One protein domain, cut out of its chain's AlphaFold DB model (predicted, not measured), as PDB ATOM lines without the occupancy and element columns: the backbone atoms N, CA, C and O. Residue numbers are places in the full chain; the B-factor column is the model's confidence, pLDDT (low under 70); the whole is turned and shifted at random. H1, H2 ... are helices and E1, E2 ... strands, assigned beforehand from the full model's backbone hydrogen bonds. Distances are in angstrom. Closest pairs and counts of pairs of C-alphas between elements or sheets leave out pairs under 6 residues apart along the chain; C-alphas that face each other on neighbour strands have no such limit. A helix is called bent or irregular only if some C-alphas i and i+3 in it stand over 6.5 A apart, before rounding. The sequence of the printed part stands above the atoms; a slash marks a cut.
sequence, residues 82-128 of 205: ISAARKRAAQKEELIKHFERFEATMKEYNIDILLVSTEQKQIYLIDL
ATOM      1  N   ILE A  82     -49.317 -16.538 -34.251       78.88
ATOM      2  CA  ILE A  82     -48.616 -16.468 -35.529       78.88
ATOM      3  C   ILE A  82     -49.121 -15.256 -36.298       78.88
ATOM      4  O   ILE A  82     -50.322 -15.026 -36.424       78.88
ATOM      5  N   SER A  83     -48.183 -14.509 -36.857       77.56
ATOM      6  CA  SER A  83     -48.467 -13.426 -37.787       77.56
ATOM      7  C   SER A  83     -49.361 -13.866 -38.942       77.56
ATOM      8  O   SER A  83     -49.090 -14.869 -39.613       77.56
ATOM      9  N   ALA A  84     -50.380 -13.062 -39.232       74.62
ATOM     10  CA  ALA A  84     -51.186 -13.193 -40.435       74.62
ATOM     11  C   ALA A  84     -50.327 -13.085 -41.703       74.62
ATOM     12  O   ALA A  84     -50.566 -13.820 -42.660       74.62
ATOM     13  N   ALA A  85     -49.316 -12.209 -41.712       72.12
ATOM     14  CA  ALA A  85     -48.384 -12.075 -42.824       72.12
ATOM     15  C   ALA A  85     -47.527 -13.336 -42.989       72.12
ATOM     16  O   ALA A  85     -47.470 -13.876 -44.090       72.12
ATOM     17  N   ARG A  86     -46.965 -13.890 -41.902       72.88
ATOM     18  CA  ARG A  86     -46.197 -15.152 -41.963       72.88
ATOM     19  C   ARG A  86     -47.054 -16.326 -42.421       72.88
ATOM     20  O   ARG A  86     -46.599 -17.131 -43.224       72.88
ATOM     21  N   LYS A  87     -48.305 -16.412 -41.957       74.50
ATOM     22  CA  LYS A  87     -49.233 -17.467 -42.389       74.50
ATOM     23  C   LYS A  87     -49.586 -17.351 -43.876       74.50
ATOM     24  O   LYS A  87     -49.724 -18.376 -44.528       74.50
ATOM     25  N   ARG A  88     -49.734 -16.130 -44.410       72.31
ATOM     26  CA  ARG A  88     -49.976 -15.897 -45.847       72.31
ATOM     27  C   ARG A  88     -48.730 -16.135 -46.701       72.31
ATOM     28  O   ARG A  88     -48.859 -16.644 -47.807       72.31
ATOM     29  N   ALA A  89     -47.556 -15.763 -46.197       73.12
ATOM     30  CA  ALA A  89     -46.286 -15.950 -46.890       73.12
ATOM     31  C   ALA A  89     -45.893 -17.430 -46.987       73.12
ATOM     32  O   ALA A  89     -45.312 -17.832 -47.982       73.12
ATOM     33  N   ALA A  90     -46.254 -18.254 -45.998       71.31
ATOM     34  CA  ALA A  90     -46.017 -19.695 -46.029       71.31
ATOM     35  C   ALA A  90     -46.943 -20.404 -47.040       71.31
ATOM     36  O   ALA A  90     -47.954 -21.003 -46.669       71.31
ATOM     37  N   GLN A  91     -46.592 -20.331 -48.324       75.88
ATOM     38  CA  GLN A  91     -47.220 -21.113 -49.388       75.88
ATOM     39  C   GLN A  91     -46.734 -22.566 -49.322       75.88
ATOM     40  O   GLN A  91     -45.569 -22.843 -49.022       75.88
ATOM     41  N   LYS A  92     -47.632 -23.518 -49.594       80.62
ATOM     42  CA  LYS A  92     -47.335 -24.955 -49.479       80.62
ATOM     43  C   LYS A  92     -46.191 -25.361 -50.411       80.62
ATOM     44  O   LYS A  92     -45.337 -26.158 -50.040       80.62
ATOM     45  N   GLU A  93     -46.176 -24.783 -51.600       83.50
ATOM     46  CA  GLU A  93     -45.209 -25.031 -52.661       83.50
ATOM     47  C   GLU A  93     -43.809 -24.557 -52.253       83.50
ATOM     48  O   GLU A  93     -42.820 -25.241 -52.502       83.50
ATOM     49  N   GLU A  94     -43.722 -23.413 -51.570       82.06
ATOM     50  CA  GLU A  94     -42.453 -22.866 -51.088       82.06
ATOM     51  C   GLU A  94     -41.871 -23.710 -49.948       82.06
ATOM     52  O   GLU A  94     -40.668 -23.966 -49.923       82.06
ATOM     53  N   LEU A  95     -42.730 -24.224 -49.057       82.44
ATOM     54  CA  LEU A  95     -42.330 -25.167 -48.010       82.44
ATOM     55  C   LEU A  95     -41.781 -26.469 -48.600       82.44
ATOM     56  O   LEU A  95     -40.715 -26.915 -48.184       82.44
ATOM     57  N   ILE A  96     -42.474 -27.055 -49.582       85.88
ATOM     58  CA  ILE A  96     -42.013 -28.278 -50.262       85.88
ATOM     59  C   ILE A  96     -40.644 -28.034 -50.895       85.88
ATOM     60  O   ILE A  96     -39.693 -28.752 -50.599       85.88
ATOM     61  N   LYS A  97     -40.512 -26.958 -51.678       88.81
ATOM     62  CA  LYS A  97     -39.255 -26.599 -52.340       88.81
ATOM     63  C   LYS A  97     -38.112 -26.368 -51.347       88.81
ATOM     64  O   LYS A  97     -36.963 -26.710 -51.627       88.81
ATOM     65  N   HIS A  98     -38.407 -25.772 -50.192       85.50
ATOM     66  CA  HIS A  98     -37.429 -25.597 -49.123       85.50
ATOM     67  C   HIS A  98     -36.939 -26.946 -48.582       85.50
ATOM     68  O   HIS A  98     -35.729 -27.147 -48.488       85.50
ATOM     69  N   PHE A  99     -37.853 -27.874 -48.275       86.75
ATOM     70  CA  PHE A  99     -37.497 -29.199 -47.763       86.75
ATOM     71  C   PHE A  99     -36.753 -30.054 -48.796       86.75
ATOM     72  O   PHE A  99     -35.751 -30.665 -48.444       86.75
ATOM     73  N   GLU A 100     -37.140 -30.019 -50.073       91.00
ATOM     74  CA  GLU A 100     -36.406 -30.704 -51.150       91.00
ATOM     75  C   GLU A 100     -34.958 -30.202 -51.261       91.00
ATOM     76  O   GLU A 100     -34.010 -30.984 -51.354       91.00
ATOM     77  N   ARG A 101     -34.761 -28.877 -51.209       90.19
ATOM     78  CA  ARG A 101     -33.420 -28.278 -51.239       90.19
ATOM     79  C   ARG A 101     -32.609 -28.630 -49.993       90.19
ATOM     80  O   ARG A 101     -31.400 -28.852 -50.090       90.19
ATOM     81  N   PHE A 102     -33.263 -28.664 -48.836       87.81
ATOM     82  CA  PHE A 102     -32.651 -29.084 -47.584       87.81
ATOM     83  C   PHE A 102     -32.167 -30.539 -47.669       87.81
ATOM     84  O   PHE A 102     -30.994 -30.793 -47.406       87.81
ATOM     85  N   GLU A 103     -33.007 -31.469 -48.132       87.75
ATOM     86  CA  GLU A 103     -32.642 -32.883 -48.315       87.75
ATOM     87  C   GLU A 103     -31.482 -33.073 -49.304       87.75
ATOM     88  O   GLU A 103     -30.556 -33.841 -49.035       87.75
ATOM     89  N   ALA A 104     -31.477 -32.336 -50.420       90.06
ATOM     90  CA  ALA A 104     -30.378 -32.379 -51.384       90.06
ATOM     91  C   ALA A 104     -29.042 -31.937 -50.760       90.06
ATOM     92  O   ALA A 104     -28.018 -32.589 -50.959       90.06
ATOM     93  N   THR A 105     -29.070 -30.872 -49.954       90.12
ATOM     94  CA  THR A 105     -27.883 -30.346 -49.259       90.12
ATOM     95  C   THR A 105     -27.399 -31.325 -48.188       90.12
ATOM     96  O   THR A 105     -26.209 -31.607 -48.090       90.12
ATOM     97  N   MET A 106     -28.314 -31.907 -47.411       89.81
ATOM     98  CA  MET A 106     -27.983 -32.930 -46.412       89.81
ATOM     99  C   MET A 106     -27.235 -34.109 -47.039       89.81
ATOM    100  O   MET A 106     -26.228 -34.569 -46.498       89.81
ATOM    101  N   LYS A 107     -27.689 -34.547 -48.219       89.62
ATOM    102  CA  LYS A 107     -27.053 -35.620 -48.987       89.62
ATOM    103  C   LYS A 107     -25.678 -35.222 -49.529       89.62
ATOM    104  O   LYS A 107     -24.760 -36.030 -49.469       89.62
ATOM    105  N   GLU A 108     -25.535 -34.006 -50.051       92.75
ATOM    106  CA  GLU A 108     -24.268 -33.497 -50.595       92.75
ATOM    107  C   GLU A 108     -23.169 -33.431 -49.527       92.75
ATOM    108  O   GLU A 108     -22.046 -33.871 -49.764       92.75
ATOM    109  N   TYR A 109     -23.507 -32.937 -48.334       91.75
ATOM    110  CA  TYR A 109     -22.549 -32.746 -47.243       91.75
ATOM    111  C   TYR A 109     -22.484 -33.932 -46.265       91.75
ATOM    112  O   TYR A 109     -21.767 -33.856 -45.268       91.75
ATOM    113  N   ASN A 110     -23.207 -35.023 -46.546       88.19
ATOM    114  CA  ASN A 110     -23.278 -36.230 -45.716       88.19
ATOM    115  C   ASN A 110     -23.581 -35.921 -44.235       88.19
ATOM    116  O   ASN A 110     -22.954 -36.460 -43.319       88.19
ATOM    117  N   ILE A 111     -24.517 -34.995 -44.014       86.12
ATOM    118  CA  ILE A 111     -24.939 -34.545 -42.687       86.12
ATOM    119  C   ILE A 111     -26.086 -35.443 -42.231       86.12
ATOM    120  O   ILE A 111     -27.111 -35.528 -42.905       86.12
ATOM    121  N   ASP A 112     -25.935 -36.083 -41.073       80.00
ATOM    122  CA  ASP A 112     -26.956 -36.960 -40.499       80.00
ATOM    123  C   ASP A 112     -27.671 -36.232 -39.347       80.00
ATOM    124  O   ASP A 112     -27.106 -36.022 -38.271       80.00
ATOM    125  N   ILE A 113     -28.901 -35.765 -39.588       73.94
ATOM    126  CA  ILE A 113     -29.748 -35.112 -38.577       73.94
ATOM    127  C   ILE A 113     -30.982 -35.976 -38.367       73.94
ATOM    128  O   ILE A 113     -31.775 -36.196 -39.281       73.94
ATOM    129  N   LEU A 114     -31.195 -36.389 -37.119       70.50
ATOM    130  CA  LEU A 114     -32.426 -37.041 -36.700       70.50
ATOM    131  C   LEU A 114     -33.563 -36.009 -36.646       70.50
ATOM    132  O   LEU A 114     -33.730 -35.289 -35.660       70.50
ATOM    133  N   LEU A 115     -34.371 -35.943 -37.702       65.12
ATOM    134  CA  LEU A 115     -35.620 -35.185 -37.687       65.12
ATOM    135  C   LEU A 115     -36.671 -35.945 -36.872       65.12
ATOM    136  O   LEU A 115     -37.351 -36.841 -37.366       65.12
ATOM    137  N   VAL A 116     -36.836 -35.561 -35.606       62.16
ATOM    138  CA  VAL A 116     -37.958 -36.030 -34.786       62.16
ATOM    139  C   VAL A 116     -39.174 -35.166 -35.100       62.16
ATOM    140  O   VAL A 116     -39.359 -34.085 -34.537       62.16
ATOM    141  N   SER A 117     -40.017 -35.642 -36.014       55.53
ATOM    142  CA  SER A 117     -41.346 -35.062 -36.195       55.53
ATOM    143  C   SER A 117     -42.165 -35.326 -34.936       55.53
ATOM    144  O   SER A 117     -42.473 -36.469 -34.598       55.53
ATOM    145  N   THR A 118     -42.510 -34.264 -34.214       56.88
ATOM    146  CA  THR A 118     -43.495 -34.379 -33.140       56.88
ATOM    147  C   THR A 118     -44.879 -34.246 -33.767       56.88
ATOM    148  O   THR A 118     -45.204 -33.208 -34.338       56.88
ATOM    149  N   GLU A 119     -45.737 -35.261 -33.641       57.44
ATOM    150  CA  GLU A 119     -47.129 -35.211 -34.131       57.44
ATOM    151  C   GLU A 119     -48.024 -34.226 -33.346       57.44
ATOM    152  O   GLU A 119     -49.260 -34.281 -33.377       57.44
ATOM    153  N   GLN A 120     -47.433 -33.298 -32.591       59.47
ATOM    154  CA  GLN A 120     -48.194 -32.351 -31.802       59.47
ATOM    155  C   GLN A 120     -48.858 -31.327 -32.722       59.47
ATOM    156  O   GLN A 120     -48.268 -30.332 -33.130       59.47
ATOM    157  N   LYS A 121     -50.143 -31.560 -33.006       62.53
ATOM    158  CA  LYS A 121     -51.041 -30.584 -33.635       62.53
ATOM    159  C   LYS A 121     -51.085 -29.319 -32.770       62.53
ATOM    160  O   LYS A 121     -51.846 -29.272 -31.799       62.53
ATOM    161  N   GLN A 122     -50.246 -28.342 -33.098       70.88
ATOM    162  CA  GLN A 122     -50.149 -27.043 -32.444       70.88
ATOM    163  C   GLN A 122     -51.304 -26.146 -32.903       70.88
ATOM    164  O   GLN A 122     -51.666 -26.141 -34.078       70.88
ATOM    165  N   ILE A 123     -51.895 -25.388 -31.978       71.50
ATOM    166  CA  ILE A 123     -52.956 -24.427 -32.306       71.50
ATOM    167  C   ILE A 123     -52.335 -23.041 -32.441       71.50
ATOM    168  O   ILE A 123     -51.592 -22.605 -31.556       71.50
ATOM    169  N   TYR A 124     -52.646 -22.359 -33.541       73.75
ATOM    170  CA  TYR A 124     -52.162 -21.016 -33.820       73.75
ATOM    171  C   TYR A 124     -53.308 -20.008 -33.822       73.75
ATOM    172  O   TYR A 124     -54.315 -20.206 -34.501       73.75
ATOM    173  N   LEU A 125     -53.121 -18.916 -33.088       73.62
ATOM    174  CA  LEU A 125     -53.953 -17.723 -33.165       73.62
ATOM    175  C   LEU A 125     -53.350 -16.798 -34.212       73.62
ATOM    176  O   LEU A 125     -52.165 -16.479 -34.135       73.62
ATOM    177  N   ILE A 126     -54.157 -16.394 -35.190       71.75
ATOM    178  CA  ILE A 126     -53.721 -15.413 -36.179       71.75
ATOM    179  C   ILE A 126     -53.687 -14.055 -35.494       71.75
ATOM    180  O   ILE A 126     -54.709 -13.577 -35.003       71.75
ATOM    181  N   ASP A 127     -52.517 -13.440 -35.487       73.19
ATOM    182  CA  ASP A 127     -52.340 -12.073 -35.045       73.19
ATOM    183  C   ASP A 127     -52.169 -11.162 -36.254       73.19
ATOM    184  O   ASP A 127     -51.407 -11.463 -37.172       73.19
ATOM    185  N   LEU A 128     -52.900 -10.051 -36.267       67.19
ATOM    186  CA  LEU A 128     -52.847  -9.079 -37.353       67.19
ATOM    187  C   LEU A 128     -51.539  -8.270 -37.364       67.19
ATOM    188  O   LEU A 128     -51.332  -7.535 -38.320       67.19
TER     189      LEU A 128
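Overview. This is residues 82 to 128 of the 205 residues of a protein of Golovinomyces cichoracearum (UniProt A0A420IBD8). The printed part is one wide, open loop with an empty middle: the long helix H2 makes one long side, residues 109 to 122 fold back along the other with no named element, and the strand E1 returns to the short helix H1 near the start. The loop is closed by a small pairing of residues 82 to 83 with residues 126 to 127 of E1, parallel, while most of H2 and residues 112 to 122 stand free. There are 47 residues printed, with two named helices and one named strand in the order H1, H2, E1, and the class is mostly helix. The whole is only just loose, close to extended, with a radius of gyration of the C-alphas of 14.3 A, and it is only just elongated, spanning 41 by 22 by 12 A.

Along the chain. Begin at Ile 82, whose C-alpha is at (-48.616, -16.468, -35.529). Two residues on, find C-alpha 84 at (-51.186, -13.193, -40.435); there H1 begins, and it covers residues 84 to 89, 8.6 A from first to last C-alpha. H2 follows as residues 92 to 108; go from C-alpha 92 at (-47.335, -24.955, -49.479) to C-alpha 108 at (-24.268, -33.497, -50.595), 24.6 A away. Last comes E1, residues 123 to 127, 12.7 A long, which ends with C-alpha 127 at (-52.340, -12.073, -35.045).

Arrangement. Look first at residues 82 to 83, which pair with residues 126 to 127 of E1, parallel; E1 pairs with no named strand. H1 and E1 have 3 pairs of C-alphas within 8 A. Their closest C-alphas are those of Ala 84 and Ile 126, 5.4 A apart, and their centres are 10.8 A apart. From H1 a tight link of 2 residues leads to H2, yet H1 and H2 are apart. H2 and E1 are apart too. In H1 and H2, each O of residue i and N of residue i+4 inside the helix are within hydrogen-bond range, and neither helix is bent.

Size, cuts and confidence. The two C-alphas farthest apart are those of Asn 110 and Leu 128, at 41.0 A, while the first and last printed C-alphas, of Ile 82 and Leu 128, are 8.7 A apart. The printed part has no cut. The link from H2 to E1 is long, with 14 residues, and the C-alphas of these residues 109 to 122 lie 11 to 20 A from the mean of the C-alphas. Read the B-factor column for the model's confidence: the mean pLDDT of the printed part is 77.4, H2 has a mean of 87, and residues 115 to 121 and residue 128 are under 70.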